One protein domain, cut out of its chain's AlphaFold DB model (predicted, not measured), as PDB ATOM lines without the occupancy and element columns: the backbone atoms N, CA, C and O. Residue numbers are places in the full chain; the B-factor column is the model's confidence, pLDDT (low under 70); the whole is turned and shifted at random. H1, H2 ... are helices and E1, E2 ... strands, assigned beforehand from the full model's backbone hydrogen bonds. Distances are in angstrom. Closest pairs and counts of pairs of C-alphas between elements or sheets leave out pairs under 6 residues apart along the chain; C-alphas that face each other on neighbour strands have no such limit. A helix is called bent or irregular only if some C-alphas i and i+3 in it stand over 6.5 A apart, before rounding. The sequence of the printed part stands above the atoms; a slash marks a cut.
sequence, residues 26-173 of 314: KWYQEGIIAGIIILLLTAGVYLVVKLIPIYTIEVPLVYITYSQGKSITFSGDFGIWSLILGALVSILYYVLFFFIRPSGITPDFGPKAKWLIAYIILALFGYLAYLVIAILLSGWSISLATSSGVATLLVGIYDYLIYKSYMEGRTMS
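Overview. This is residues 26 to 173 of the 314 residues of the protein "GtrA family protein" of Treponema rectale (UniProt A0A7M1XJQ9). Four long helices make an up-and-down bundle, each running against the one before it in the chain, and a small two-stranded hairpin, E1 and E2, sits at one end, by the start of H2 and the end of H3. H2 and H4 meet in the middle of the bundle, with H1 and H3 on opposite sides of them; some helices are nearly aligned and others cross more steeply. The printed part has 148 residues, with four named helices and two named strands in the order H1 E1 E2 H2 H3 H4, and its class is mostly helix. The sheet, order E1 - E2, is antiparallel. The whole is compact, with a radius of gyration of the C-alphas of 17.0 A, and elongated, spanning 50 by 31 by 22 A.

Along the chain. E1 is residues 61 to 67, 17.8 A long, and E2 is residues 70 to 75, 16.6 A long. H2, residues 76 to 100, follows E2 directly and begins with C-alpha 76 at (-5.592, -32.854, -23.122); it is 35.7 A long. H3, residues 111 to 139, is the longest helix at 43.9 A and is irregular, with C-alphas 112 and 115 8.4 A apart. H4 is residues 144 to 167, 32.7 A long, and ends with C-alpha 167 at (-18.422, -5.961, -42.862). H1, residues 27 to 51, is 35.7 A long and begins with C-alpha 27 at (-20.901, 4.868, -30.639).

Arrangement. E1 and E2 form an antiparallel hairpin at 157 degrees, with N 64 and O 72 at 2.9 A and N 62 and O 74 at 2.8 A, within hydrogen-bond range. The closest C-alphas of E2 and H3 are those of Ile 72 and Gly 139, 5.1 A apart; those of E1 and H2 are Val 62 and Gly 76, 5.6 A apart. H3, with residues 123 to 135 alone, touches H2 at a steep tilt of 39 degrees, opposite ways, closest at the C-alphas of Gly 86 and Tyr 127, 5.0 A; the two are a helical hairpin. H3 and H4, also a helical hairpin, touch at a shallow tilt of 17 degrees, opposite ways, closest at the C-alphas of Ala 134 and Ser 147, 4.9 A. H2 and H4 touch and run the same way at 38 degrees, only just a steep tilt; their closest C-alphas, of Tyr 93 and Gly 156, are 6.7 A apart. H1 touches H4 at a shallow tilt of 32 degrees, opposite ways, closest at the C-alphas of Tyr 46 and Ala 145, 4.9 A. H1 touches H2 with residues 34 to 41 alone, closest at the C-alphas of Ile 37 and Leu 96, 7.6 A. H1 and H3 are apart. Every O i to N i+4 pair is within hydrogen-bond range in H1, H2 and H4, and 22 of 25 are in H3.

Size, cuts and confidence. The two C-alphas farthest apart, of Gly 69 and Pro 111, are 52.8 A apart. The printed part has no cut, and no link is long. The mean pLDDT of the printed part is 86.9; residues 53 to 60 and 66 to 70 are under 70.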
ATOM      1  N   LYS A  26     -25.453   5.921 -32.016       88.50
ATOM      2  CA  LYS A  26     -24.248   6.566 -31.475       88.50
ATOM      3  C   LYS A  26     -23.274   5.503 -30.970       88.50
ATOM      4  O   LYS A  26     -23.700   4.470 -30.463       88.50
ATOM      5  N   TRP A  27     -21.976   5.808 -30.991       82.69
ATOM      6  CA  TRP A  27     -20.901   4.868 -30.639       82.69
ATOM      7  C   TRP A  27     -21.103   4.122 -29.303       82.69
ATOM      8  O   TRP A  27     -20.776   2.942 -29.208       82.69
ATOM      9  N   TYR A  28     -21.671   4.773 -28.279       86.44
ATOM     10  CA  TYR A  28     -21.924   4.144 -26.979       86.44
ATOM     11  C   TYR A  28     -23.101   3.161 -27.015       86.44
ATOM     12  O   TYR A  28     -23.062   2.145 -26.334       86.44
ATOM     13  N   GLN A  29     -24.130   3.420 -27.827       88.50
ATOM     14  CA  GLN A  29     -25.260   2.501 -28.004       88.50
ATOM     15  C   GLN A  29     -24.804   1.238 -28.732       88.50
ATOM     16  O   GLN A  29     -25.137   0.135 -28.310       88.50
ATOM     17  N   GLU A  30     -23.978   1.398 -29.769       91.19
ATOM     18  CA  GLU A  30     -23.349   0.268 -30.459       91.19
ATOM     19  C   GLU A  30     -22.515  -0.572 -29.491       91.19
ATOM     20  O   GLU A  30     -22.619  -1.798 -29.479       91.19
ATOM     21  N   GLY A  31     -21.706   0.102 -28.665       89.94
ATOM     22  CA  GLY A  31     -20.867  -0.532 -27.656       89.94
ATOM     23  C   GLY A  31     -21.680  -1.285 -26.605       89.94
ATOM     24  O   GLY A  31     -21.300  -2.389 -26.234       89.94
ATOM     25  N   ILE A  32     -22.822  -0.741 -26.174       93.62
ATOM     26  CA  ILE A  32     -23.735  -1.418 -25.243       93.62
ATOM     27  C   ILE A  32     -24.338  -2.666 -25.893       93.62
ATOM     28  O   ILE A  32     -24.299  -3.731 -25.287       93.62
ATOM     29  N   ILE A  33     -24.855  -2.571 -27.122       93.69
ATOM     30  CA  ILE A  33     -25.468  -3.718 -27.813       93.69
ATOM     31  C   ILE A  33     -24.433  -4.831 -28.017       93.69
ATOM     32  O   ILE A  33     -24.684  -5.982 -27.662       93.69
ATOM     33  N   ALA A  34     -23.252  -4.491 -28.541       94.56
ATOM     34  CA  ALA A  34     -22.166  -5.450 -28.725       94.56
ATOM     35  C   ALA A  34     -21.686  -6.029 -27.385       94.56
ATOM     36  O   ALA A  34     -21.507  -7.240 -27.264       94.56
ATOM     37  N   GLY A  35     -21.542  -5.183 -26.364       94.94
ATOM     38  CA  GLY A  35     -21.147  -5.586 -25.019       94.94
ATOM     39  C   GLY A  35     -22.131  -6.566 -24.386       94.94
ATOM     40  O   GLY A  35     -21.701  -7.566 -23.825       94.94
ATOM     41  N   ILE A  36     -23.441  -6.346 -24.537       96.50
ATOM     42  CA  ILE A  36     -24.475  -7.269 -24.048       96.50
ATOM     43  C   ILE A  36     -24.347  -8.631 -24.733       96.50
ATOM     44  O   ILE A  36     -24.336  -9.647 -24.045       96.50
ATOM     45  N   ILE A  37     -24.197  -8.669 -26.062       96.12
ATOM     46  CA  ILE A  37     -24.003  -9.927 -26.807       96.12
ATOM     47  C   ILE A  37     -22.780 -10.681 -26.270       96.12
ATOM     48  O   ILE A  37     -22.858 -11.870 -25.959       96.12
ATOM     49  N   ILE A  38     -21.654  -9.978 -26.130       97.31
ATOM     50  CA  ILE A  38     -20.391 -10.555 -25.671       97.31
ATOM     51  C   ILE A  38     -20.507 -11.076 -24.235       97.31
ATOM     52  O   ILE A  38     -20.090 -12.203 -23.966       97.31
ATOM     53  N   LEU A  39     -21.100 -10.299 -23.326       97.06
ATOM     54  CA  LEU A  39     -21.252 -10.668 -21.919       97.06
ATOM     55  C   LEU A  39     -22.240 -11.820 -21.720       97.06
ATOM     56  O   LEU A  39     -21.961 -12.712 -20.923       97.06
ATOM     57  N   LEU A  40     -23.354 -11.844 -22.457       96.62
ATOM     58  CA  LEU A  40     -24.319 -12.945 -22.394       96.62
ATOM     59  C   LEU A  40     -23.696 -14.259 -22.863       96.62
ATOM     60  O   LEU A  40     -23.843 -15.275 -22.188       96.62
ATOM     61  N   LEU A  41     -22.952 -14.239 -23.973       96.00
ATOM     62  CA  LEU A  41     -22.233 -15.426 -24.439       96.00
ATOM     63  C   LEU A  41     -21.133 -15.855 -23.470       96.00
ATOM     64  O   LEU A  41     -20.996 -17.042 -23.194       96.00
ATOM     65  N   THR A  42     -20.401 -14.900 -22.899       96.75
ATOM     66  CA  THR A  42     -19.385 -15.176 -21.873       96.75
ATOM     67  C   THR A  42     -19.998 -15.864 -20.654       96.75
ATOM     68  O   THR A  42     -19.496 -16.896 -20.208       96.75
ATOM     69  N   ALA A  43     -21.108 -15.331 -20.136       95.56
ATOM     70  CA  ALA A  43     -21.827 -15.916 -19.009       95.56
ATOM     71  C   ALA A  43     -22.393 -17.301 -19.355       95.56
ATOM     72  O   ALA A  43     -22.273 -18.227 -18.555       95.56
ATOM     73  N   GLY A  44     -22.953 -17.460 -20.557       94.25
ATOM     74  CA  GLY A  44     -23.458 -18.737 -21.057       94.25
ATOM     75  C   GLY A  44     -22.370 -19.807 -21.116       94.25
ATOM     76  O   GLY A  44     -22.544 -20.878 -20.545       94.25
ATOM     77  N   VAL A  45     -21.218 -19.503 -21.723       93.56
ATOM     78  CA  VAL A  45     -20.077 -20.431 -21.790       93.56
ATOM     79  C   VAL A  45     -19.551 -20.755 -20.395       93.56
ATOM     80  O   VAL A  45     -19.353 -21.927 -20.085       93.56
ATOM     81  N   TYR A  46     -19.380 -19.752 -19.527       93.12
ATOM     82  CA  TYR A  46     -18.956 -19.974 -18.143       93.12
ATOM     83  C   TYR A  46     -19.892 -20.946 -17.410       93.12
ATOM     84  O   TYR A  46     -19.425 -21.890 -16.775       93.12
ATOM     85  N   LEU A  47     -21.210 -20.743 -17.515       92.62
ATOM     86  CA  LEU A  47     -22.208 -21.601 -16.875       92.62
ATOM     87  C   LEU A  47     -22.213 -23.010 -17.467       92.62
ATOM     88  O   LEU A  47     -22.199 -23.972 -16.706       92.62
ATOM     89  N   VAL A  48     -22.181 -23.141 -18.794       90.50
ATOM     90  CA  VAL A  48     -22.132 -24.437 -19.487       90.50
ATOM     91  C   VAL A  48     -20.913 -25.238 -19.041       90.50
ATOM     92  O   VAL A  48     -21.059 -26.380 -18.622       90.50
ATOM     93  N   VAL A  49     -19.727 -24.628 -19.044       88.44
ATOM     94  CA  VAL A  49     -18.485 -25.281 -18.610       88.44
ATOM     95  C   VAL A  49     -18.503 -25.628 -17.119       88.44
ATOM     96  O   VAL A  49     -17.936 -26.638 -16.713       88.44
ATOM     97  N   LYS A  50     -19.122 -24.790 -16.284       88.94
ATOM     98  CA  LYS A  50     -19.185 -25.012 -14.835       88.94
ATOM     99  C   LYS A  50     -20.178 -26.108 -14.443       88.94
ATOM    100  O   LYS A  50     -19.936 -26.809 -13.467       88.94
ATOM    101  N   LEU A  51     -21.310 -26.195 -15.139       86.56
ATOM    102  CA  LEU A  51     -22.427 -27.077 -14.788       86.56
ATOM    103  C   LEU A  51     -22.368 -28.420 -15.508       86.56
ATOM    104  O   LEU A  51     -22.804 -29.427 -14.956       86.56
ATOM    105  N   ILE A  52     -21.851 -28.435 -16.735       79.94
ATOM    106  CA  ILE A  52     -21.691 -29.655 -17.510       79.94
ATOM    107  C   ILE A  52     -20.238 -30.100 -17.335       79.94
ATOM    108  O   ILE A  52     -19.335 -29.343 -17.702       79.94
ATOM    109  N   PRO A  53     -19.978 -31.308 -16.807       67.06
ATOM    110  CA  PRO A  53     -18.636 -31.871 -16.732       67.06
ATOM    111  C   PRO A  53     -18.192 -32.314 -18.135       67.06
ATOM    112  O   PRO A  53     -18.022 -33.492 -18.416       67.06
ATOM    113  N   ILE A  54     -18.043 -31.343 -19.042       65.88
ATOM    114  CA  ILE A  54     -17.492 -31.521 -20.393       65.88
ATOM    115  C   ILE A  54     -16.009 -31.908 -20.282       65.88
ATOM    116  O   ILE A  54     -15.458 -32.568 -21.157       65.88
ATOM    117  N   TYR A  55     -15.374 -31.514 -19.175       67.31
ATOM    118  CA  TYR A  55     -13.962 -31.718 -18.905       67.31
ATOM    119  C   TYR A  55     -13.781 -32.764 -17.820       67.31
ATOM    120  O   TYR A  55     -14.040 -32.517 -16.640       67.31
ATOM    121  N   THR A  56     -13.281 -33.920 -18.215       57.69
ATOM    122  CA  THR A  56     -12.686 -34.876 -17.297       57.69
ATOM    123  C   THR A  56     -11.291 -34.372 -16.914       57.69
ATOM    124  O   THR A  56     -10.475 -33.996 -17.754       57.69
ATOM    125  N   ILE A  57     -11.015 -34.306 -15.606       55.66
ATOM    126  CA  ILE A  57      -9.657 -34.051 -15.076       55.66
ATOM    127  C   ILE A  57      -8.753 -35.275 -15.341       55.66
ATOM    128  O   ILE A  57      -7.537 -35.226 -15.156       55.66
ATOM    129  N   GLU A  58      -9.340 -36.377 -15.803       55.31
ATOM    130  CA  GLU A  58      -8.634 -37.606 -16.110       55.31
ATOM    131  C   GLU A  58      -7.786 -37.456 -17.379       55.31
ATOM    132  O   GLU A  58      -8.271 -37.195 -18.469       55.31
ATOM    133  N   VAL A  59      -6.478 -37.553 -17.140       60.84
ATOM    134  CA  VAL A  59      -5.372 -38.049 -17.974       60.84
ATOM    135  C   VAL A  59      -5.707 -38.336 -19.456       60.84
ATOM    136  O   VAL A  59      -6.586 -39.147 -19.729       60.84
ATOM    137  N   PRO A  60      -4.914 -37.817 -20.420       64.88
ATOM    138  CA  PRO A  60      -3.543 -37.336 -20.238       64.88
ATOM    139  C   PRO A  60      -3.405 -35.825 -20.026       64.88
ATOM    140  O   PRO A  60      -3.927 -35.000 -20.775       64.88
ATOM    141  N   LEU A  61      -2.610 -35.465 -19.014       73.81
ATOM    142  CA  LEU A  61      -2.076 -34.114 -18.869       73.81
ATOM    143  C   LEU A  61      -1.049 -33.863 -19.973       73.81
ATOM    144  O   LEU A  61      -0.126 -34.656 -20.173       73.81
ATOM    145  N   VAL A  62      -1.200 -32.742 -20.666       75.94
ATOM    146  CA  VAL A  62      -0.262 -32.276 -21.679       75.94
ATOM    147  C   VAL A  62       0.696 -31.291 -21.029       75.94
ATOM    148  O   VAL A  62       0.279 -30.345 -20.358       75.94
ATOM    149  N   TYR A  63       1.989 -31.518 -21.245       77.44
ATOM    150  CA  TYR A  63       3.062 -30.671 -20.741       77.44
ATOM    151  C   TYR A  63       3.669 -29.890 -21.902       77.44
ATOM    152  O   TYR A  63       4.264 -30.473 -22.807       77.44
ATOM    153  N   ILE A  64       3.546 -28.565 -21.864       71.06
ATOM    154  CA  ILE A  64       4.254 -27.677 -22.787       71.06
ATOM    155  C   ILE A  64       5.447 -27.092 -22.046       71.06
ATOM    156  O   ILE A  64       5.300 -26.176 -21.236       71.06
ATOM    157  N   THR A  65       6.638 -27.621 -22.318       71.56
ATOM    158  CA  THR A  65       7.895 -27.073 -21.801       71.56
ATOM    159  C   THR A  65       8.261 -25.824 -22.592       71.56
ATOM    160  O   THR A  65       8.537 -25.906 -23.786       71.56
ATOM    161  N   TYR A  66       8.272 -24.666 -21.932       68.62
ATOM    162  CA  TYR A  66       8.643 -23.387 -22.559       68.62
ATOM    163  C   TYR A  66      10.011 -22.874 -22.097       68.62
ATOM    164  O   TYR A  66      10.561 -21.955 -22.694       68.62
ATOM    165  N   SER A  67      10.557 -23.445 -21.022       61.72
ATOM    166  CA  SER A  67      11.907 -23.169 -20.533       61.72
ATOM    167  C   SER A  67      12.430 -24.352 -19.715       61.72
ATOM    168  O   SER A  67      11.652 -25.215 -19.305       61.72
ATOM    169  N   GLN A  68      13.742 -24.394 -19.475       65.00
ATOM    170  CA  GLN A  68      14.406 -25.436 -18.687       65.00
ATOM    171  C   GLN A  68      13.703 -25.623 -17.333       65.00
ATOM    172  O   GLN A  68      13.696 -24.728 -16.488       65.00
ATOM    173  N   GLY A  69      13.065 -26.783 -17.148       63.28
ATOM    174  CA  GLY A  69      12.339 -27.138 -15.925       63.28
ATOM    175  C   GLY A  69      11.018 -26.394 -15.682       63.28
ATOM    176  O   GLY A  69      10.458 -26.529 -14.598       63.28
ATOM    177  N   LYS A  70      10.503 -25.618 -16.649       68.50
ATOM    178  CA  LYS A  70       9.196 -24.947 -16.542       68.50
ATOM    179  C   LYS A  70       8.258 -25.398 -17.654       68.50
ATOM    180  O   LYS A  70       8.498 -25.140 -18.837       68.50
ATOM    181  N   SER A  71       7.169 -26.043 -17.251       72.19
ATOM    182  CA  SER A  71       6.104 -26.501 -18.133       72.19
ATOM    183  C   SER A  71       4.768 -25.869 -17.760       72.19
ATOM    184  O   SER A  71       4.498 -25.564 -16.599       72.19
ATOM    185  N   ILE A  72       3.949 -25.627 -18.777       72.06
ATOM    186  CA  ILE A  72       2.527 -25.350 -18.617       72.06
ATOM    187  C   ILE A  72       1.817 -26.695 -18.711       72.06
ATOM    188  O   ILE A  72       2.013 -27.423 -19.687       72.06
ATOM    189  N   THR A  73       1.019 -27.022 -17.700       77.69
ATOM    190  CA  THR A  73       0.265 -28.275 -17.643       77.69
ATOM    191  C   THR A  73      -1.216 -27.988 -17.817       77.69
ATOM    192  O   THR A  73      -1.774 -27.144 -17.122       77.69
ATOM    193  N   PHE A  74      -1.861 -28.704 -18.731       74.94
ATOM    194  CA  PHE A  74      -3.307 -28.638 -18.931       74.94
ATOM    195  C   PHE A  74      -3.854 -30.023 -19.289       74.94
ATOM    196  O   PHE A  74      -3.107 -30.903 -19.712       74.94
ATOM    197  N   SER A  75      -5.158 -30.238 -19.107       80.06
ATOM    198  CA  SER A  75      -5.819 -31.481 -19.529       80.06
ATOM    199  C   SER A  75      -5.904 -31.541 -21.060       80.06
ATOM    200  O   SER A  75      -6.364 -30.583 -21.686       80.06
ATOM    201  N   GLY A  76      -5.473 -32.649 -21.673       76.81
ATOM    202  CA  GLY A  76      -5.592 -32.854 -23.122       76.81
ATOM    203  C   GLY A  76      -7.037 -32.731 -23.610       76.81
ATOM    204  O   GLY A  76      -7.294 -32.045 -24.604       76.81
ATOM    205  N   ASP A  77      -7.984 -33.270 -22.840       83.12
ATOM    206  CA  ASP A  77      -9.422 -33.149 -23.099       83.12
ATOM    207  C   ASP A  77      -9.865 -31.685 -23.098       83.12
ATOM    208  O   ASP A  77     -10.591 -31.248 -23.991       83.12
ATOM    209  N   PHE A  78      -9.372 -30.887 -22.144       85.44
ATOM    210  CA  PHE A  78      -9.645 -29.449 -22.111       85.44
ATOM    211  C   PHE A  78      -9.130 -28.731 -23.361       85.44
ATOM    212  O   PHE A  78      -9.809 -27.838 -23.871       85.44
ATOM    213  N   GLY A  79      -7.977 -29.134 -23.897       86.06
ATOM    214  CA  GLY A  79      -7.467 -28.613 -25.164       86.06
ATOM    215  C   GLY A  79      -8.398 -28.911 -26.345       86.06
ATOM    216  O   GLY A  79      -8.753 -27.999 -27.090       86.06
ATOM    217  N   ILE A  80      -8.849 -30.162 -26.486       86.38
ATOM    218  CA  ILE A  80      -9.755 -30.585 -27.571       86.38
ATOM    219  C   ILE A  80     -11.107 -29.874 -27.463       86.38
ATOM    220  O   ILE A  80     -11.599 -29.303 -28.438       86.38
ATOM    221  N   TRP A  81     -11.696 -29.845 -26.270       87.56
ATOM    222  CA  TRP A  81     -12.965 -29.158 -26.045       87.56
ATOM    223  C   TRP A  81     -12.858 -27.647 -26.225       87.56
ATOM    224  O   TRP A  81     -13.802 -27.033 -26.716       87.56
ATOM    225  N   SER A  82     -11.706 -27.045 -25.916       90.69
ATOM    226  CA  SER A  82     -11.457 -25.630 -26.204       90.69
ATOM    227  C   SER A  82     -11.435 -25.339 -27.707       90.69
ATOM    228  O   SER A  82     -11.894 -24.273 -28.108       90.69
ATOM    229  N   LEU A  83     -10.980 -26.275 -28.555       90.38
ATOM    230  CA  LEU A  83     -11.139 -26.144 -30.012       90.38
ATOM    231  C   LEU A  83     -12.630 -26.129 -30.382       90.38
ATOM    232  O   LEU A  83     -13.112 -25.201 -31.026       90.38
ATOM    233  N   ILE A  84     -13.392 -27.128 -29.934       90.56
ATOM    234  CA  ILE A  84     -14.816 -27.243 -30.283       90.56
ATOM    235  C   ILE A  84     -15.592 -26.003 -29.815       90.56
ATOM    236  O   ILE A  84     -16.319 -25.388 -30.596       90.56
ATOM    237  N   LEU A  85     -15.400 -25.596 -28.559       91.56
ATOM    238  CA  LEU A  85     -16.050 -24.418 -27.992       91.56
ATOM    239  C   LEU A  85     -15.621 -23.131 -28.686       91.56
ATOM    240  O   LEU A  85     -16.485 -22.319 -28.999       91.56
ATOM    241  N   GLY A  86     -14.331 -22.953 -28.976       92.69
ATOM    242  CA  GLY A  86     -13.845 -21.785 -29.706       92.69
ATOM    243  C   GLY A  86     -14.506 -21.651 -31.077       92.69
ATOM    244  O   GLY A  86     -14.958 -20.567 -31.439       92.69
ATOM    245  N   ALA A  87     -14.639 -22.759 -31.815       93.00
ATOM    246  CA  ALA A  87     -15.295 -22.762 -33.120       93.00
ATOM    247  C   ALA A  87     -16.784 -22.398 -33.001       93.00
ATOM    248  O   ALA A  87     -17.267 -21.528 -33.729       93.00
ATOM    249  N   LEU A  88     -17.503 -23.016 -32.056       92.88
ATOM    250  CA  LEU A  88     -18.920 -22.735 -31.811       92.88
ATOM    251  C   LEU A  88     -19.155 -21.278 -31.393       92.88
ATOM    252  O   LEU A  88     -20.058 -20.628 -31.917       92.88
ATOM    253  N   VAL A  89     -18.333 -20.756 -30.480       94.12
ATOM    254  CA  VAL A  89     -18.417 -19.379 -29.980       94.12
ATOM    255  C   VAL A  89     -18.172 -18.373 -31.101       94.12
ATOM    256  O   VAL A  89     -18.981 -17.463 -31.269       94.12
ATOM    257  N   SER A  90     -17.118 -18.545 -31.904       92.56
ATOM    258  CA  SER A  90     -16.845 -17.647 -33.031       92.56
ATOM    259  C   SER A  90     -17.957 -17.691 -34.083       92.56
ATOM    260  O   SER A  90     -18.433 -16.642 -34.509       92.56
ATOM    261  N   ILE A  91     -18.456 -18.880 -34.450       92.81
ATOM    262  CA  ILE A  91     -19.606 -19.003 -35.366       92.81
ATOM    263  C   ILE A  91     -20.821 -18.260 -34.806       92.81
ATOM    264  O   ILE A  91     -21.486 -17.516 -35.531       92.81
ATOM    265  N   LEU A  92     -21.101 -18.426 -33.514       94.69
ATOM    266  CA  LEU A  92     -22.232 -17.783 -32.865       94.69
ATOM    267  C   LEU A  92     -22.076 -16.258 -32.827       94.69
ATOM    268  O   LEU A  92     -23.039 -15.557 -33.127       94.69
ATOM    269  N   TYR A  93     -20.876 -15.731 -32.558       95.06
ATOM    270  CA  TYR A  93     -20.601 -14.298 -32.689       95.06
ATOM    271  C   TYR A  93     -20.883 -13.793 -34.102       95.06
ATOM    272  O   TYR A  93     -21.537 -12.762 -34.260       95.06
ATOM    273  N   TYR A  94     -20.464 -14.528 -35.133       89.81
ATOM    274  CA  TYR A  94     -20.703 -14.132 -36.520       89.81
ATOM    275  C   TYR A  94     -22.187 -14.083 -36.854       89.81
ATOM    276  O   TYR A  94     -22.647 -13.097 -37.430       89.81
ATOM    277  N   VAL A  95     -22.947 -15.101 -36.446       92.62
ATOM    278  CA  VAL A  95     -24.401 -15.133 -36.621       92.62
ATOM    279  C   VAL A  95     -25.046 -13.958 -35.882       92.62
ATOM    280  O   VAL A  95     -25.799 -13.188 -36.481       92.62
ATOM    281  N   LEU A  96     -24.719 -13.757 -34.604       94.75
ATOM    282  CA  LEU A  96     -25.322 -12.701 -33.792       94.75
ATOM    283  C   LEU A  96     -24.993 -11.303 -34.322       94.75
ATOM    284  O   LEU A  96     -25.901 -10.486 -34.460       94.75
ATOM    285  N   PHE A  97     -23.741 -11.015 -34.679       93.81
ATOM    286  CA  PHE A  97     -23.378  -9.714 -35.243       93.81
ATOM    287  C   PHE A  97     -24.003  -9.490 -36.623       93.81
ATOM    288  O   PHE A  97     -24.462  -8.381 -36.901       93.81
ATOM    289  N   PHE A  98     -24.115 -10.529 -37.455       90.69
ATOM    290  CA  PHE A  98     -24.756 -10.438 -38.767       90.69
ATOM    291  C   PHE A  98     -26.252 -10.087 -38.689       90.69
ATOM    292  O   PHE A  98     -26.730  -9.250 -39.466       90.69
ATOM    293  N   PHE A  99     -26.983 -10.694 -37.747       92.12
ATOM    294  CA  PHE A  99     -28.425 -10.484 -37.591       92.12
ATOM    295  C   PHE A  99     -28.777  -9.274 -36.719       92.12
ATOM    296  O   PHE A  99     -29.625  -8.478 -37.115       92.12
ATOM    297  N   ILE A 100     -28.128  -9.108 -35.561       92.69
ATOM    298  CA  ILE A 100     -28.448  -8.023 -34.616       92.69
ATOM    299  C   ILE A 100     -27.946  -6.677 -35.141       92.69
ATOM    300  O   ILE A 100     -28.613  -5.663 -34.946       92.69
ATOM    301  N   ARG A 101     -26.793  -6.670 -35.826       92.44
ATOM    302  CA  ARG A 101     -26.152  -5.475 -36.399       92.44
ATOM    303  C   ARG A 101     -26.002  -4.363 -35.356       92.44
ATOM    304  O   ARG A 101     -26.752  -3.386 -35.387       92.44
ATOM    305  N   PRO A 102     -25.019  -4.460 -34.440       90.19
ATOM    306  CA  PRO A 102     -24.870  -3.500 -33.344       90.19
ATOM    307  C   PRO A 102     -24.767  -2.028 -33.784       90.19
ATOM    308  O   PRO A 102     -25.172  -1.143 -33.038       90.19
ATOM    309  N   SER A 103     -24.260  -1.753 -34.991       86.69
ATOM    310  CA  SER A 103     -24.175  -0.411 -35.596       86.69
ATOM    311  C   SER A 103     -25.413   0.018 -36.396       86.69
ATOM    312  O   SER A 103     -25.527   1.176 -36.807       86.69
ATOM    313  N   GLY A 104     -26.332  -0.912 -36.662       87.00
ATOM    314  CA  GLY A 104     -27.451  -0.743 -37.586       87.00
ATOM    315  C   GLY A 104     -27.051  -0.671 -39.065       87.00
ATOM    316  O   GLY A 104     -27.921  -0.437 -39.901       87.00
ATOM    317  N   ILE A 105     -25.770  -0.867 -39.397       88.00
ATOM    318  CA  ILE A 105     -25.270  -0.887 -40.775       88.00
ATOM    319  C   ILE A 105     -25.535  -2.272 -41.374       88.00
ATOM    320  O   ILE A 105     -25.352  -3.301 -40.720       88.00
ATOM    321  N   THR A 106     -25.991  -2.315 -42.624       87.00
ATOM    322  CA  THR A 106     -26.106  -3.568 -43.375       87.00
ATOM    323  C   THR A 106     -24.712  -4.078 -43.749       87.00
ATOM    324  O   THR A 106     -23.956  -3.300 -44.333       87.00
ATOM    325  N   PRO A 107     -24.373  -5.349 -43.466       88.19
ATOM    326  CA  PRO A 107     -23.094  -5.929 -43.867       88.19
ATOM    327  C   PRO A 107     -22.838  -5.773 -45.369       88.19
ATOM    328  O   PRO A 107     -23.687  -6.149 -46.178       88.19
ATOM    329  N   ASP A 108     -21.670  -5.248 -45.728       87.31
ATOM    330  CA  ASP A 108     -21.182  -5.174 -47.103       87.31
ATOM    331  C   ASP A 108     -20.099  -6.236 -47.332       87.31
ATOM    332  O   ASP A 108     -19.075  -6.282 -46.648       87.31
ATOM    333  N   PHE A 109     -20.313  -7.099 -48.323       86.62
ATOM    334  CA  PHE A 109     -19.347  -8.134 -48.703       86.62
ATOM    335  C   PHE A 109     -18.257  -7.613 -49.648       86.62
ATOM    336  O   PHE A 109     -17.245  -8.291 -49.876       86.62
ATOM    337  N   GLY A 110     -18.430  -6.400 -50.172       83.75
ATOM    338  CA  GLY A 110     -17.541  -5.775 -51.132       83.75
ATOM    339  C   GLY A 110     -17.577  -6.416 -52.517       83.75
ATOM    340  O   GLY A 110     -18.229  -7.441 -52.750       83.75
ATOM    341  N   PRO A 111     -16.817  -5.847 -53.467       81.94
ATOM    342  CA  PRO A 111     -16.753  -6.367 -54.823       81.94
ATOM    343  C   PRO A 111     -16.178  -7.788 -54.821       81.94
ATOM    344  O   PRO A 111     -15.125  -8.045 -54.230       81.94
ATOM    345  N   LYS A 112     -16.877  -8.710 -55.495       85.38
ATOM    346  CA  LYS A 112     -16.513 -10.137 -55.590       85.38
ATOM    347  C   LYS A 112     -16.290 -10.809 -54.222       85.38
ATOM    348  O   LYS A 112     -15.420 -11.665 -54.102       85.38
ATOM    349  N   ALA A 113     -17.030 -10.397 -53.187       86.19
ATOM    350  CA  ALA A 113     -16.939 -10.944 -51.828       86.19
ATOM    351  C   ALA A 113     -15.545 -10.824 -51.169       86.19
ATOM    352  O   ALA A 113     -15.224 -11.551 -50.227       86.19
ATOM    353  N   LYS A 114     -14.696  -9.893 -51.631       86.62
ATOM    354  CA  LYS A 114     -13.329  -9.714 -51.113       86.62
ATOM    355  C   LYS A 114     -13.295  -9.475 -49.600       86.62
ATOM    356  O   LYS A 114     -12.411 -10.000 -48.920       86.62
ATOM    357  N   TRP A 115     -14.225  -8.679 -49.070       86.38
ATOM    358  CA  TRP A 115     -14.262  -8.386 -47.636       86.38
ATOM    359  C   TRP A 115     -14.755  -9.574 -46.822       86.38
ATOM    360  O   TRP A 115     -14.238  -9.802 -45.733       86.38
ATOM    361  N   LEU A 116     -15.670 -10.370 -47.377       88.25
ATOM    362  CA  LEU A 116     -16.121 -11.616 -46.765       88.25
ATOM    363  C   LEU A 116     -14.980 -12.633 -46.649       88.25
ATOM    364  O   LEU A 116     -14.803 -13.226 -45.593       88.25
ATOM    365  N   ILE A 117     -14.159 -12.788 -47.692       88.31
ATOM    366  CA  ILE A 117     -12.999 -13.692 -47.656       88.31
ATOM    367  C   ILE A 117     -12.008 -13.256 -46.571       88.31
ATOM    368  O   ILE A 117     -11.593 -14.068 -45.748       88.31
ATOM    369  N   ALA A 118     -11.649 -11.969 -46.537       87.69
ATOM    370  CA  ALA A 118     -10.734 -11.450 -45.520       87.69
ATOM    371  C   ALA A 118     -11.305 -11.600 -44.101       87.69
ATOM    372  O   ALA A 118     -10.579 -11.975 -43.186       87.69
ATOM    373  N   TYR A 119     -12.607 -11.358 -43.938       90.31
ATOM    374  CA  TYR A 119     -13.319 -11.576 -42.686       90.31
ATOM    375  C   TYR A 119     -13.253 -13.037 -42.239       90.31
ATOM    376  O   TYR A 119     -12.836 -13.283 -41.116       90.31
ATOM    377  N   ILE A 120     -13.569 -14.000 -43.114       89.69
ATOM    378  CA  ILE A 120     -13.527 -15.439 -42.801       89.69
ATOM    379  C   ILE A 120     -12.107 -15.888 -42.427       89.69
ATOM    380  O   ILE A 120     -11.931 -16.642 -41.475       89.69
ATOM    381  N   ILE A 121     -11.080 -15.409 -43.133       89.69
ATOM    382  CA  ILE A 121      -9.685 -15.741 -42.808       89.69
ATOM    383  C   ILE A 121      -9.310 -15.206 -41.421       89.69
ATOM    384  O   ILE A 121      -8.736 -15.928 -40.614       89.69
ATOM    385  N   LEU A 122      -9.644 -13.948 -41.123       90.69
ATOM    386  CA  LEU A 122      -9.313 -13.331 -39.835       90.69
ATOM    387  C   LEU A 122     -10.152 -13.895 -38.683       90.69
ATOM    388  O   LEU A 122      -9.673 -13.977 -37.555       90.69
ATOM    389  N   ALA A 123     -11.367 -14.335 -38.981       87.62
ATOM    390  CA  ALA A 123     -12.244 -15.066 -38.086       87.62
ATOM    391  C   ALA A 123     -11.625 -16.387 -37.591       87.62
ATOM    392  O   ALA A 123     -11.788 -16.755 -36.426       87.62
ATOM    393  N   LEU A 124     -10.859 -17.087 -38.437       89.81
ATOM    394  CA  LEU A 124     -10.134 -18.295 -38.019       89.81
ATOM    395  C   LEU A 124      -9.095 -17.992 -36.930       89.81
ATOM    396  O   LEU A 124      -8.861 -18.830 -36.060       89.81
ATOM    397  N   PHE A 125      -8.505 -16.793 -36.927       90.56
ATOM    398  CA  PHE A 125      -7.585 -16.393 -35.861       90.56
ATOM    399  C   PHE A 125      -8.293 -16.140 -34.531       90.56
ATOM    400  O   PHE A 125      -7.694 -16.416 -33.498       90.56
ATOM    401  N   GLY A 126      -9.552 -15.687 -34.536       90.44
ATOM    402  CA  GLY A 126     -10.360 -15.568 -33.315       90.44
ATOM    403  C   GLY A 126     -10.575 -16.934 -32.660       90.44
ATOM    404  O   GLY A 126     -10.284 -17.124 -31.480       90.44
ATOM    405  N   TYR A 127     -10.946 -17.922 -33.474       90.56
ATOM    406  CA  TYR A 127     -11.054 -19.322 -33.064       90.56
ATOM    407  C   TYR A 127      -9.735 -19.883 -32.493       90.56
ATOM    408  O   TYR A 127      -9.727 -20.450 -31.401       90.56
ATOM    409  N   LEU A 128      -8.606 -19.703 -33.187       91.75
ATOM    410  CA  LEU A 128      -7.304 -20.174 -32.695       91.75
ATOM    411  C   LEU A 128      -6.866 -19.433 -31.421       91.75
ATOM    412  O   LEU A 128      -6.277 -20.036 -30.526       91.75
ATOM    413  N   ALA A 129      -7.174 -18.140 -31.309       92.06
ATOM    414  CA  ALA A 129      -6.888 -17.355 -30.115       92.06
ATOM    415  C   ALA A 129      -7.675 -17.864 -28.902       92.06
ATOM    416  O   ALA A 129      -7.113 -17.913 -27.808       92.06
ATOM    417  N   TYR A 130      -8.926 -18.304 -29.092       95.44
ATOM    418  CA  TYR A 130      -9.719 -18.925 -28.029       95.44
ATOM    419  C   TYR A 130      -8.960 -20.080 -27.371       95.44
ATOM    420  O   TYR A 130      -8.780 -20.093 -26.154       95.44
ATOM    421  N   LEU A 131      -8.477 -21.019 -28.191       92.44
ATOM    422  CA  LEU A 131      -7.717 -22.183 -27.743       92.44
ATOM    423  C   LEU A 131      -6.503 -21.767 -26.912       92.44
ATOM    424  O   LEU A 131      -6.305 -22.257 -25.799       92.44
ATOM    425  N   VAL A 132      -5.688 -20.865 -27.466       90.00
ATOM    426  CA  VAL A 132      -4.433 -20.436 -26.844       90.00
ATOM    427  C   VAL A 132      -4.704 -19.754 -25.506       90.00
ATOM    428  O   VAL A 132      -4.055 -20.089 -24.518       90.00
ATOM    429  N   ILE A 133      -5.681 -18.843 -25.446       92.75
ATOM    430  CA  ILE A 133      -6.044 -18.130 -24.215       92.75
ATOM    431  C   ILE A 133      -6.574 -19.110 -23.165       92.75
ATOM    432  O   ILE A 133      -6.130 -19.069 -22.019       92.75
ATOM    433  N   ALA A 134      -7.484 -20.011 -23.543       92.19
ATOM    434  CA  ALA A 134      -8.078 -20.967 -22.617       92.19
ATOM    435  C   ALA A 134      -7.015 -21.888 -21.991       92.19
ATOM    436  O   ALA A 134      -6.966 -22.027 -20.766       92.19
ATOM    437  N   ILE A 135      -6.133 -22.473 -22.812       88.38
ATOM    438  CA  ILE A 135      -5.048 -23.353 -22.346       88.38
ATOM    439  C   ILE A 135      -4.058 -22.586 -21.468       88.38
ATOM    440  O   ILE A 135      -3.670 -23.077 -20.410       88.38
ATOM    441  N   LEU A 136      -3.666 -21.380 -21.881       87.12
ATOM    442  CA  LEU A 136      -2.681 -20.578 -21.161       87.12
ATOM    443  C   LEU A 136      -3.190 -20.157 -19.776       87.12
ATOM    444  O   LEU A 136      -2.460 -20.295 -18.797       87.12
ATOM    445  N   LEU A 137      -4.448 -19.717 -19.672       89.19
ATOM    446  CA  LEU A 137      -5.062 -19.362 -18.388       89.19
ATOM    447  C   LEU A 137      -5.245 -20.590 -17.486       89.19
ATOM    448  O   LEU A 137      -4.904 -20.540 -16.305       89.19
ATOM    449  N   SER A 138      -5.718 -21.708 -18.043       86.00
ATOM    450  CA  SER A 138      -5.844 -22.980 -17.315       86.00
ATOM    451  C   SER A 138      -4.496 -23.449 -16.760       86.00
ATOM    452  O   SER A 138      -4.376 -23.818 -15.591       86.00
ATOM    453  N   GLY A 139      -3.444 -23.316 -17.564       81.44
ATOM    454  CA  GLY A 139      -2.074 -23.613 -17.177       81.44
ATOM    455  C   GLY A 139      -1.492 -22.708 -16.084       81.44
ATOM    456  O   GLY A 139      -0.530 -23.089 -15.422       81.44
ATOM    457  N   TRP A 140      -2.096 -21.542 -15.841       81.62
ATOM    458  CA  TRP A 140      -1.838 -20.683 -14.679       81.62
ATOM    459  C   TRP A 140      -2.752 -20.991 -13.487       81.62
ATOM    460  O   TRP A 140      -2.956 -20.147 -12.617       81.62
ATOM    461  N   SER A 141      -3.305 -22.204 -13.443       81.94
ATOM    462  CA  SER A 141      -4.178 -22.682 -12.368       81.94
ATOM    463  C   SER A 141      -5.489 -21.895 -12.228       81.94
ATOM    464  O   SER A 141      -6.136 -21.943 -11.182       81.94
ATOM    465  N   ILE A 142      -5.921 -21.193 -13.280       87.44
ATOM    466  CA  ILE A 142      -7.252 -20.580 -13.338       87.44
ATOM    467  C   ILE A 142      -8.273 -21.677 -13.663       87.44
ATOM    468  O   ILE A 142      -8.061 -22.499 -14.553       87.44
ATOM    469  N   SER A 143      -9.404 -21.687 -12.948       90.44
ATOM    470  CA  SER A 143     -10.473 -22.675 -13.178       90.44
ATOM    471  C   SER A 143     -10.904 -22.741 -14.649       90.44
ATOM    472  O   SER A 143     -11.028 -21.706 -15.305       90.44
ATOM    473  N   LEU A 144     -11.209 -23.946 -15.142       89.00
ATOM    474  CA  LEU A 144     -11.568 -24.191 -16.547       89.00
ATOM    475  C   LEU A 144     -12.705 -23.274 -17.029       89.00
ATOM    476  O   LEU A 144     -12.597 -22.661 -18.085       89.00
ATOM    477  N   ALA A 145     -13.745 -23.087 -16.205       91.81
ATOM    478  CA  ALA A 145     -14.862 -22.185 -16.502       91.81
ATOM    479  C   ALA A 145     -14.434 -20.729 -16.668       91.81
ATOM    480  O   ALA A 145     -14.886 -20.047 -17.587       91.81
ATOM    481  N   THR A 146     -13.553 -20.251 -15.791       93.19
ATOM    482  CA  THR A 146     -13.065 -18.871 -15.859       93.19
ATOM    483  C   THR A 146     -12.151 -18.690 -17.065       93.19
ATOM    484  O   THR A 146     -12.291 -17.703 -17.778       93.19
ATOM    485  N   SER A 147     -11.285 -19.662 -17.357       93.50
ATOM    486  CA  SER A 147     -10.418 -19.658 -18.539       93.50
ATOM    487  C   SER A 147     -11.228 -19.623 -19.839       93.50
ATOM    488  O   SER A 147     -10.995 -18.753 -20.679       93.50
ATOM    489  N   SER A 148     -12.234 -20.494 -19.978       94.06
ATOM    490  CA  SER A 148     -13.153 -20.502 -21.124       94.06
ATOM    491  C   SER A 148     -13.970 -19.212 -21.228       94.06
ATOM    492  O   SER A 148     -14.132 -18.687 -22.325       94.06
ATOM    493  N   GLY A 149     -14.452 -18.668 -20.104       95.44
ATOM    494  CA  GLY A 149     -15.197 -17.407 -20.080       95.44
ATOM    495  C   GLY A 149     -14.346 -16.204 -20.501       95.44
ATOM    496  O   GLY A 149     -14.764 -15.415 -21.346       95.44
ATOM    497  N   VAL A 150     -13.123 -16.077 -19.978       96.44
ATOM    498  CA  VAL A 150     -12.192 -15.007 -20.379       96.44
ATOM    499  C   VAL A 150     -11.808 -15.142 -21.854       96.44
ATOM    500  O   VAL A 150     -11.772 -14.137 -22.563       96.44
ATOM    501  N   ALA A 151     -11.585 -16.365 -22.345       96.50
ATOM    502  CA  ALA A 151     -11.351 -16.611 -23.765       96.50
ATOM    503  C   ALA A 151     -12.548 -16.166 -24.627       96.50
ATOM    504  O   ALA A 151     -12.350 -15.446 -25.604       96.50
ATOM    505  N   THR A 152     -13.785 -16.501 -24.232       97.19
ATOM    506  CA  THR A 152     -15.013 -16.050 -24.915       97.19
ATOM    507  C   THR A 152     -15.097 -14.526 -24.966       97.19
ATOM    508  O   THR A 152     -15.349 -13.964 -26.029       97.19
ATOM    509  N   LEU A 153     -14.825 -13.850 -23.847       97.62
ATOM    510  CA  LEU A 153     -14.861 -12.391 -23.752       97.62
ATOM    511  C   LEU A 153     -13.875 -11.732 -24.727       97.62
ATOM    512  O   LEU A 153     -14.255 -10.856 -25.504       97.62
ATOM    513  N   LEU A 154     -12.605 -12.148 -24.684       96.50
ATOM    514  CA  LEU A 154     -11.539 -11.546 -25.489       96.50
ATOM    515  C   LEU A 154     -11.734 -11.812 -26.984       96.50
ATOM    516  O   LEU A 154     -11.570 -10.896 -27.794       96.50
ATOM    517  N   VAL A 155     -12.132 -13.032 -27.347       96.31
ATOM    518  CA  VAL A 155     -12.430 -13.391 -28.740       96.31
ATOM    519  C   VAL A 155     -13.666 -12.651 -29.241       96.31
ATOM    520  O   VAL A 155     -13.633 -12.131 -30.347       96.31
ATOM    521  N   GLY A 156     -14.701 -12.478 -28.416       96.06
ATOM    522  CA  GLY A 156     -15.874 -11.682 -28.780       96.06
ATOM    523  C   GLY A 156     -15.544 -10.221 -29.088       96.06
ATOM    524  O   GLY A 156     -16.077  -9.654 -30.044       96.06
ATOM    525  N   ILE A 157     -14.627  -9.613 -28.324       96.00
ATOM    526  CA  ILE A 157     -14.122  -8.259 -28.607       96.00
ATOM    527  C   ILE A 157     -13.380  -8.242 -29.948       96.00
ATOM    528  O   ILE A 157     -13.621  -7.358 -30.773       96.00
ATOM    529  N   TYR A 158     -12.494  -9.210 -30.180       95.31
ATOM    530  CA  TYR A 158     -11.755  -9.329 -31.434       95.31
ATOM    531  C   TYR A 158     -12.691  -9.516 -32.641       95.31
ATOM    532  O   TYR A 158     -12.633  -8.723 -33.582       95.31
ATOM    533  N   ASP A 159     -13.598 -10.492 -32.588       94.75
ATOM    534  CA  ASP A 159     -14.543 -10.823 -33.658       94.75
ATOM    535  C   ASP A 159     -15.462  -9.633 -33.969       94.75
ATOM    536  O   ASP A 159     -15.715  -9.328 -35.137       94.75
ATOM    537  N   TYR A 160     -15.884  -8.883 -32.944       95.00
ATOM    538  CA  TYR A 160     -16.630  -7.638 -33.127       95.00
ATOM    539  C   TYR A 160     -15.819  -6.579 -33.888       95.00
ATOM    540  O   TYR A 160     -16.326  -5.951 -34.821       95.00
ATOM    541  N   LEU A 161     -14.546  -6.378 -33.535       94.12
ATOM    542  CA  LEU A 161     -13.684  -5.420 -34.230       94.12
ATOM    543  C   LEU A 161     -13.402  -5.846 -35.679       94.12
ATOM    544  O   LEU A 161     -13.384  -4.993 -36.571       94.12
ATOM    545  N   ILE A 162     -13.228  -7.145 -35.936       93.75
ATOM    546  CA  ILE A 162     -13.071  -7.701 -37.287       93.75
ATOM    547  C   ILE A 162     -14.345  -7.507 -38.113       93.75
ATOM    548  O   ILE A 162     -14.261  -7.022 -39.246       93.75
ATOM    549  N   TYR A 163     -15.514  -7.784 -37.529       92.81
ATOM    550  CA  TYR A 163     -16.816  -7.519 -38.139       92.81
ATOM    551  C   TYR A 163     -16.954  -6.046 -38.534       92.81
ATOM    552  O   TYR A 163     -17.181  -5.745 -39.704       92.81
ATOM    553  N   LYS A 164     -16.697  -5.104 -37.618       91.75
ATOM    554  CA  LYS A 164     -16.734  -3.670 -37.950       91.75
ATOM    555  C   LYS A 164     -15.735  -3.296 -39.040       91.75
ATOM    556  O   LYS A 164     -16.046  -2.519 -39.940       91.75
ATOM    557  N   SER A 165     -14.519  -3.827 -38.967       90.19
ATOM    558  CA  SER A 165     -13.474  -3.524 -39.942       90.19
ATOM    559  C   SER A 165     -13.917  -3.905 -41.356       90.19
ATOM    560  O   SER A 165     -13.917  -3.054 -42.251       90.19
ATOM    561  N   TYR A 166     -14.346  -5.153 -41.551       89.88
ATOM    562  CA  TYR A 166     -14.562  -5.723 -42.881       89.88
ATOM    563  C   TYR A 166     -16.015  -5.695 -43.358       89.88
ATOM    564  O   TYR A 166     -16.229  -5.415 -44.531       89.88
ATOM    565  N   MET A 167     -16.999  -5.933 -42.488       88.50
ATOM    566  CA  MET A 167     -18.422  -5.961 -42.862       88.50
ATOM    567  C   MET A 167     -19.079  -4.576 -42.815       88.50
ATOM    568  O   MET A 167     -20.032  -4.334 -43.546       88.50
ATOM    569  N   GLU A 168     -18.573  -3.646 -41.996       88.88
ATOM    570  CA  GLU A 168     -19.081  -2.259 -41.923       88.88
ATOM    571  C   GLU A 168     -18.165  -1.240 -42.626       88.88
ATOM    572  O   GLU A 168     -18.294  -0.028 -42.438       88.88
ATOM    573  N   GLY A 169     -17.177  -1.708 -43.394       82.62
ATOM    574  CA  GLY A 169     -16.299  -0.841 -44.181       82.62
ATOM    575  C   GLY A 169     -15.336   0.034 -43.364       82.62
ATOM    576  O   GLY A 169     -14.725   0.955 -43.918       82.62
ATOM    577  N   ARG A 170     -15.124  -0.229 -42.061       84.75
ATOM    578  CA  ARG A 170     -14.158   0.550 -41.253       84.75
ATOM    579  C   ARG A 170     -12.705   0.336 -41.689       84.75
ATOM    580  O   ARG A 170     -11.849   1.158 -41.358       84.75
ATOM    581  N   THR A 171     -12.422  -0.666 -42.525       80.31
ATOM    582  CA  THR A 171     -11.138  -0.817 -43.234       80.31
ATOM    583  C   THR A 171     -10.759   0.388 -44.108       80.31
ATOM    584  O   THR A 171      -9.588   0.528 -44.473       80.31
ATOM    585  N   MET A 172     -11.720   1.245 -44.463       75.31
ATOM    586  CA  MET A 172     -11.500   2.472 -45.237       75.31
ATOM    587  C   MET A 172     -11.354   3.719 -44.352       75.31
ATOM    588  O   MET A 172     -11.012   4.789 -44.845       75.31
ATOM    589  N   SER A 173     -11.588   3.603 -43.040       80.94
ATOM    590  CA  SER A 173     -11.522   4.738 -42.120       80.94
ATOM    591  C   SER A 173     -10.089   5.182 -41.847       80.94
ATOM    592  O   SER A 173      -9.262   4.366 -41.451       80.94
TER     593      SER A 173